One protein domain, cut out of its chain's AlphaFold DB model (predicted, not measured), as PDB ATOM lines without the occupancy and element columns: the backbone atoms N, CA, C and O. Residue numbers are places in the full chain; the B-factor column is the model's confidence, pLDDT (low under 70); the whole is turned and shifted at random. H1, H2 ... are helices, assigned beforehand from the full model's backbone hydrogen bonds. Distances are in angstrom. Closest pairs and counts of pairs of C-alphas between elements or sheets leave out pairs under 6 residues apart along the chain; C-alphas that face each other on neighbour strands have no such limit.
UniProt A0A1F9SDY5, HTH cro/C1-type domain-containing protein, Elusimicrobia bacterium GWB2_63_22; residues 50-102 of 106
ATOM      1  N   PHE A  50     -14.319   6.225 -30.606       50.94
ATOM      2  CA  PHE A  50     -14.131   5.770 -31.991       50.94
ATOM      3  C   PHE A  50     -15.445   5.476 -32.730       50.94
ATOM      4  O   PHE A  50     -15.546   5.723 -33.935       50.94
ATOM      5  N   ASP A  51     -16.473   5.022 -32.019       57.47
ATOM      6  CA  ASP A  51     -17.761   4.683 -32.618       57.47
ATOM      7  C   ASP A  51     -18.531   5.939 -33.044       57.47
ATOM      8  O   ASP A  51     -19.270   5.902 -34.027       57.47
ATOM      9  N   HIS A  52     -18.298   7.092 -32.402       58.72
ATOM     10  CA  HIS A  52     -18.903   8.361 -32.822       58.72
ATOM     11  C   HIS A  52     -18.394   8.810 -34.203       58.72
ATOM     12  O   HIS A  52     -19.161   9.321 -35.028       58.72
ATOM     13  N   GLN A  53     -17.110   8.587 -34.505       69.25
ATOM     14  CA  GLN A  53     -16.544   8.924 -35.813       69.25
ATOM     15  C   GLN A  53     -17.081   7.994 -36.907       69.25
ATOM     16  O   GLN A  53     -17.513   8.459 -37.959       69.25
ATOM     17  N   VAL A  54     -17.106   6.684 -36.658       75.44
ATOM     18  CA  VAL A  54     -17.615   5.717 -37.641       75.44
ATOM     19  C   VAL A  54     -19.112   5.924 -37.874       75.44
ATOM     20  O   VAL A  54     -19.563   5.975 -39.018       75.44
ATOM     21  N   PHE A  55     -19.888   6.128 -36.808       72.94
ATOM     22  CA  PHE A  55     -21.324   6.367 -36.904       72.94
ATOM     23  C   PHE A  55     -21.649   7.664 -37.653       72.94
ATOM     24  O   PHE A  55     -22.514   7.667 -38.533       72.94
ATOM     25  N   SER A  56     -20.943   8.762 -37.363       75.31
ATOM     26  CA  SER A  56     -21.137  10.032 -38.077       75.31
ATOM     27  C   SER A  56     -20.778   9.924 -39.563       75.31
ATOM     28  O   SER A  56     -21.523  10.438 -40.400       75.31
ATOM     29  N   GLN A  57     -19.716   9.189 -39.911       79.94
ATOM     30  CA  GLN A  57     -19.351   8.909 -41.302       79.94
ATOM     31  C   GLN A  57     -20.407   8.059 -42.018       79.94
ATOM     32  O   GLN A  57     -20.846   8.418 -43.110       79.94
ATOM     33  N   ILE A  58     -20.880   6.976 -41.392       81.38
ATOM     34  CA  ILE A  58     -21.958   6.141 -41.943       81.38
ATOM     35  C   ILE A  58     -23.219   6.982 -42.159       81.38
ATOM     36  O   ILE A  58     -23.827   6.937 -43.228       81.38
ATOM     37  N   ARG A  59     -23.596   7.805 -41.176       80.38
ATOM     38  CA  ARG A  59     -24.766   8.681 -41.271       80.38
ATOM     39  C   ARG A  59     -24.625   9.699 -42.402       80.38
ATOM     40  O   ARG A  59     -25.606   9.950 -43.097       80.38
ATOM     41  N   ALA A  60     -23.434  10.260 -42.606       82.06
ATOM     42  CA  ALA A  60     -23.161  11.178 -43.708       82.06
ATOM     43  C   ALA A  60     -23.310  10.492 -45.076       82.06
ATOM     44  O   ALA A  60     -23.945  11.053 -45.964       82.06
ATOM     45  N   ILE A  61     -22.806   9.261 -45.221       83.00
ATOM     46  CA  ILE A  61     -22.917   8.467 -46.458       83.00
ATOM     47  C   ILE A  61     -24.376   8.096 -46.761       83.00
ATOM     48  O   ILE A  61     -24.800   8.117 -47.917       83.00
ATOM     49  N   LEU A  62     -25.156   7.766 -45.728       81.12
ATOM     50  CA  LEU A  62     -26.563   7.379 -45.869       81.12
ATOM     51  C   LEU A  62     -27.513   8.572 -46.046       81.12
ATOM     52  O   LEU A  62     -28.675   8.383 -46.418       81.12
ATOM     53  N   LYS A  63     -27.055   9.801 -45.785       83.31
ATOM     54  CA  LYS A  63     -27.881  11.005 -45.908       83.31
ATOM     55  C   LYS A  63     -28.240  11.245 -47.380       83.31
ATOM     56  O   LYS A  63     -27.366  11.389 -48.224       83.31
ATOM     57  N   GLY A  64     -29.538  11.315 -47.678       80.19
ATOM     58  CA  GLY A  64     -30.043  11.572 -49.034       80.19
ATOM     59  C   GLY A  64     -30.066  10.351 -49.959       80.19
ATOM     60  O   GLY A  64     -30.416  10.492 -51.127       80.19
ATOM     61  N   LYS A  65     -29.728   9.153 -49.459       85.06
ATOM     62  CA  LYS A  65     -29.870   7.912 -50.226       85.06
ATOM     63  C   LYS A  65     -31.321   7.404 -50.220       85.06
ATOM     64  O   LYS A  65     -31.981   7.497 -49.177       85.06
ATOM     65  N   PRO A  66     -31.804   6.833 -51.342       90.69
ATOM     66  CA  PRO A  66     -33.071   6.109 -51.395       90.69
ATOM     67  C   PRO A  66     -33.156   5.022 -50.320       90.69
ATOM     68  O   PRO A  66     -32.142   4.470 -49.890       90.69
ATOM     69  N   GLN A  67     -34.375   4.699 -49.884       83.31
ATOM     70  CA  GLN A  67     -34.596   3.691 -48.842       83.31
ATOM     71  C   GLN A  67     -34.016   2.321 -49.227       83.31
ATOM     72  O   GLN A  67     -33.353   1.697 -48.403       83.31
ATOM     73  N   GLU A  68     -34.182   1.908 -50.482       88.19
ATOM     74  CA  GLU A  68     -33.656   0.641 -51.001       88.19
ATOM     75  C   GLU A  68     -32.125   0.540 -50.857       88.19
ATOM     76  O   GLU A  68     -31.593  -0.467 -50.384       88.19
ATOM     77  N   ASP A  69     -31.402   1.613 -51.189       84.00
ATOM     78  CA  ASP A  69     -29.942   1.667 -51.064       84.00
ATOM     79  C   ASP A  69     -29.499   1.588 -49.602       84.00
ATOM     80  O   ASP A  69     -28.512   0.926 -49.266       84.00
ATOM     81  N   ARG A  70     -30.246   2.248 -48.709       83.31
ATOM     82  CA  ARG A  70     -29.986   2.193 -47.267       83.31
ATOM     83  C   ARG A  70     -30.179   0.778 -46.730       83.31
ATOM     84  O   ARG A  70     -29.365   0.324 -45.932       83.31
ATOM     85  N   GLU A  71     -31.220   0.076 -47.164       81.25
ATOM     86  CA  GLU A  71     -31.510  -1.299 -46.743       81.25
ATOM     87  C   GLU A  71     -30.438  -2.282 -47.224       81.25
ATOM     88  O   GLU A  71     -29.923  -3.066 -46.423       81.25
ATOM     89  N   LYS A  72     -30.025  -2.180 -48.493       83.69
ATOM     90  CA  LYS A  72     -28.912  -2.965 -49.053       83.69
ATOM     91  C   LYS A  72     -27.617  -2.734 -48.277       83.69
ATOM     92  O   LYS A  72     -26.931  -3.687 -47.911       83.69
ATOM     93  N   PHE A  73     -27.299  -1.478 -47.966       83.88
ATOM     94  CA  PHE A  73     -26.113  -1.140 -47.184       83.88
ATOM     95  C   PHE A  73     -26.176  -1.699 -45.755       83.88
ATOM     96  O   PHE A  73     -25.205  -2.275 -45.267       83.88
ATOM     97  N   LEU A  74     -27.332  -1.599 -45.093       79.12
ATOM     98  CA  LEU A  74     -27.538  -2.179 -43.763       79.12
ATOM     99  C   LEU A  74     -27.429  -3.709 -43.774       79.12
ATOM    100  O   LEU A  74     -26.902  -4.282 -42.821       79.12
ATOM    101  N   ALA A  75     -27.881  -4.379 -44.838       82.62
ATOM    102  CA  ALA A  75     -27.707  -5.820 -44.998       82.62
ATOM    103  C   ALA A  75     -26.219  -6.201 -45.064       82.62
ATOM    104  O   ALA A  75     -25.798  -7.129 -44.375       82.62
ATOM    105  N   VAL A  76     -25.408  -5.437 -45.803       82.31
ATOM    106  CA  VAL A  76     -23.950  -5.630 -45.859       82.31
ATOM    107  C   VAL A  76     -23.301  -5.377 -44.495       82.31
ATOM    108  O   VAL A  76     -22.495  -6.179 -44.041       82.31
ATOM    109  N   LEU A  77     -23.678  -4.317 -43.776       77.31
ATOM    110  CA  LEU A  77     -23.143  -4.083 -42.427       77.31
ATOM    111  C   LEU A  77     -23.454  -5.239 -41.462       77.31
ATOM    112  O   LEU A  77     -22.623  -5.579 -40.621       77.31
ATOM    113  N   LYS A  78     -24.626  -5.872 -41.591       74.88
ATOM    114  CA  LYS A  78     -25.000  -7.040 -40.781       74.88
ATOM    115  C   LYS A  78     -24.150  -8.271 -41.103       74.88
ATOM    116  O   LYS A  78     -23.780  -8.986 -40.174       74.88
ATOM    117  N   THR A  79     -23.819  -8.513 -42.373       77.19
ATOM    118  CA  THR A  79     -22.960  -9.647 -42.768       77.19
ATOM    119  C   THR A  79     -21.498  -9.425 -42.385       77.19
ATOM    120  O   THR A  79     -20.792 -10.371 -42.043       77.19
ATOM    121  N   LEU A  80     -21.054  -8.168 -42.354       69.31
ATOM    122  CA  LEU A  80     -19.695  -7.775 -41.984       69.31
ATOM    123  C   LEU A  80     -19.398  -7.828 -40.475       69.31
ATOM    124  O   LEU A  80     -18.287  -7.496 -40.075       69.31
ATOM    125  N   LYS A  81     -20.319  -8.303 -39.623       65.88
ATOM    126  CA  LYS A  81     -20.020  -8.560 -38.199       65.88
ATOM    127  C   LYS A  81     -18.855  -9.544 -37.985       65.88
ATOM    128  O   LYS A  81     -18.295  -9.575 -36.892       65.88
ATOM    129  N   ASN A  82     -18.469 -10.327 -38.998       74.19
ATOM    130  CA  ASN A  82     -17.295 -11.195 -38.938       74.19
ATOM    131  C   ASN A  82     -15.995 -10.425 -39.281       74.19
ATOM    132  O   ASN A  82     -15.781  -9.974 -40.410       74.19
ATOM    133  N   LYS A  83     -15.084 -10.339 -38.298       72.12
ATOM    134  CA  LYS A  83     -13.749  -9.718 -38.400       72.12
ATOM    135  C   LYS A  83     -12.884 -10.311 -39.525       72.12
ATOM    136  O   LYS A  83     -12.100  -9.590 -40.143       72.12
ATOM    137  N   GLU A  84     -13.025 -11.601 -39.811       72.88
ATOM    138  CA  GLU A  84     -12.277 -12.309 -40.858       72.88
ATOM    139  C   GLU A  84     -12.750 -11.885 -42.250       72.88
ATOM    140  O   GLU A  84     -11.936 -11.567 -43.119       72.88
ATOM    141  N   THR A  85     -14.070 -11.787 -42.435       72.12
ATOM    142  CA  THR A  85     -14.692 -11.322 -43.680       72.12
ATOM    143  C   THR A  85     -14.321  -9.870 -43.971       72.12
ATOM    144  O   THR A  85     -13.949  -9.547 -45.097       72.12
ATOM    145  N   LEU A  86     -14.327  -9.003 -42.951       70.38
ATOM    146  CA  LEU A  86     -13.867  -7.616 -43.074       70.38
ATOM    147  C   LEU A  86     -12.398  -7.524 -43.501       70.38
ATOM    148  O   LEU A  86     -12.067  -6.760 -44.406       70.38
ATOM    149  N   SER A  87     -11.522  -8.322 -42.885       68.62
ATOM    150  CA  SER A  87     -10.097  -8.361 -43.233       68.62
ATOM    151  C   SER A  87      -9.877  -8.831 -44.676       68.62
ATOM    152  O   SER A  87      -9.087  -8.235 -45.410       68.62
ATOM    153  N   ALA A  88     -10.615  -9.851 -45.121       76.38
ATOM    154  CA  ALA A  88     -10.556 -10.343 -46.494       76.38
ATOM    155  C   ALA A  88     -11.036  -9.289 -47.507       76.38
ATOM    156  O   ALA A  88     -10.334  -9.001 -48.476       76.38
ATOM    157  N   VAL A  89     -12.183  -8.650 -47.258       72.25
ATOM    158  CA  VAL A  89     -12.728  -7.595 -48.129       72.25
ATOM    159  C   VAL A  89     -11.787  -6.392 -48.188       72.25
ATOM    160  O   VAL A  89     -11.498  -5.891 -49.274       72.25
ATOM    161  N   PHE A  90     -11.239  -5.963 -47.048       71.50
ATOM    162  CA  PHE A  90     -10.278  -4.863 -47.001       71.50
ATOM    163  C   PHE A  90      -9.032  -5.170 -47.841       71.50
ATOM    164  O   PHE A  90      -8.612  -4.332 -48.645       71.50
ATOM    165  N   LYS A  91      -8.488  -6.391 -47.726       77.31
ATOM    166  CA  LYS A  91      -7.362  -6.854 -48.548       77.31
ATOM    167  C   LYS A  91      -7.707  -6.863 -50.032       77.31
ATOM    168  O   LYS A  91      -6.890  -6.395 -50.817       77.31
ATOM    169  N   ILE A  92      -8.891  -7.324 -50.433       77.62
ATOM    170  CA  ILE A  92      -9.304  -7.355 -51.847       77.62
ATOM    171  C   ILE A  92      -9.406  -5.932 -52.412       77.62
ATOM    172  O   ILE A  92      -8.830  -5.637 -53.461       77.62
ATOM    173  N   LEU A  93     -10.068  -5.026 -51.687       72.88
ATOM    174  CA  LEU A  93     -10.263  -3.638 -52.112       72.88
ATOM    175  C   LEU A  93      -8.939  -2.866 -52.232       72.88
ATOM    176  O   LEU A  93      -8.775  -2.064 -53.150       72.88
ATOM    177  N   HIS A  94      -7.972  -3.128 -51.349       64.94
ATOM    178  CA  HIS A  94      -6.668  -2.458 -51.379       64.94
ATOM    179  C   HIS A  94      -5.684  -3.112 -52.356       64.94
ATOM    180  O   HIS A  94      -4.917  -2.408 -53.014       64.94
ATOM    181  N   THR A  95      -5.734  -4.436 -52.520       62.28
ATOM    182  CA  THR A  95      -4.902  -5.161 -53.496       62.28
ATOM    183  C   THR A  95      -5.300  -4.803 -54.933       62.28
ATOM    184  O   THR A  95      -4.430  -4.563 -55.767       62.28
ATOM    185  N   GLY A  96      -6.601  -4.651 -55.215       54.50
ATOM    186  CA  GLY A  96      -7.092  -4.264 -56.544       54.50
ATOM    187  C   GLY A  96      -6.737  -2.829 -56.966       54.50
ATOM    188  O   GLY A  96      -6.607  -2.547 -58.157       54.50
ATOM    189  N   ASN A  97      -6.524  -1.921 -56.010       53.62
ATOM    190  CA  ASN A  97      -6.228  -0.515 -56.304       53.62
ATOM    191  C   ASN A  97      -4.757  -0.270 -56.701       53.62
ATOM    192  O   ASN A  97      -4.441   0.749 -57.315       53.62
ATOM    193  N   ARG A  98      -3.854  -1.213 -56.390       51.44
ATOM    194  CA  ARG A  98      -2.438  -1.148 -56.794       51.44
ATOM    195  C   ARG A  98      -2.246  -1.506 -58.273       51.44
ATOM    196  O   ARG A  98      -1.395  -0.916 -58.925       51.44
ATOM    197  N   ALA A  99      -3.083  -2.399 -58.806       50.50
ATOM    198  CA  ALA A  99      -3.028  -2.815 -60.208       50.50
ATOM    199  C   ALA A  99      -3.490  -1.711 -61.176       50.50
ATOM    200  O   ALA A  99      -2.919  -1.567 -62.248       50.50
ATOM    201  N   ARG A 100      -4.470  -0.873 -60.798       51.44
ATOM    202  CA  ARG A 100      -4.974   0.196 -61.687       51.44
ATOM    203  C   ARG A 100      -4.040   1.397 -61.842       51.44
ATOM    204  O   ARG A 100      -4.146   2.091 -62.844       51.44
ATOM    205  N   ARG A 101      -3.124   1.655 -60.897       49.16
ATOM    206  CA  ARG A 101      -2.164   2.773 -61.019       49.16
ATOM    207  C   ARG A 101      -1.001   2.488 -61.970       49.16
ATOM    208  O   ARG A 101      -0.349   3.433 -62.384       49.16
ATOM    209  N   LEU A 102      -0.754   1.225 -62.317       51.19
ATOM    210  CA  LEU A 102       0.329   0.828 -63.226       51.19
ATOM    211  C   LEU A 102      -0.099   0.766 -64.702       51.19
ATOM    212  O   LEU A 102       0.729   0.466 -65.546       51.19
TER     213      LEU A 102
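Overview. This is residues 50 to 102 of the 106 residues of the protein "HTH cro/C1-type domain-containing protein" of Elusimicrobia bacterium GWB2_63_22 (UniProt A0A1F9SDY5). Three helices follow one another as an open zigzag, with no packed core: H1 and H2 make a narrow V that opens away from their link, and H3 leads off from the far end of H2 as a separate arm, making a second, wider V with it. Residues 90 to 102, of which 90 to 100 belong to H3, stick out as the far part of that arm, and residues 50 to 57 of H1 stand free as well. The printed part has 53 residues with three named helices in the order H1, H2, H3 and no named strand; its class is all helix. It is loose, with a radius of gyration of the C-alphas of 13.8 A, and the C-alphas span 36 by 25 by 24 A along their three main axes.

Along the chain. Start at C-alpha 50, at (-14.131, 5.770, -31.991); from there H1, residues 50 to 62, runs 18.7 A from first to last C-alpha. After four residues look for C-alpha 67 at (-34.596, 3.691, -48.842), where H2 begins; it takes residues 67 to 79 and is also 18.7 A long. Three residues further on, H3 begins at Lys 83 and runs through residues 83 to 100, 26.8 A, to C-alpha 100 at (-4.974, 0.196, -61.687). H3 is the longest helix, with 18 residues.

Arrangement. Look first at H1 and H2, which are close but not clearly touching, with 1 pair of C-alphas within 8 A. Their closest C-alphas are those of Leu 62 and Arg 70, 6.4 A apart. They run opposite ways at a shallow tilt of 34 degrees, only just short of steep, with their centres 14.7 A apart. Next compare H2 with H3: they are only just apart, their closest C-alphas lying 8.5 A from each other. H1 and H3 are apart. In the backbones of H1 and H2, every O i to N i+4 pair is within hydrogen-bond range, while in H3 10 of 14 are.

Size, cuts and confidence. The two C-alphas farthest apart are those of Gln 67 and Leu 102, at 37.9 A, and from Phe 50 to Leu 102 the C-alphas are 34.8 A apart. The printed part has no cut, and both links, H1 to H2 and H2 to H3, are tight. Residues 63 to 69, of which 67 to 69 belong to H2, stand free. Look in the B-factor column for the model's confidence: the mean pLDDT of the printed part is 72.7, and 16 residues are under 70, namely residues 50 to 53, 80 to 81, 87 and 94 to 102.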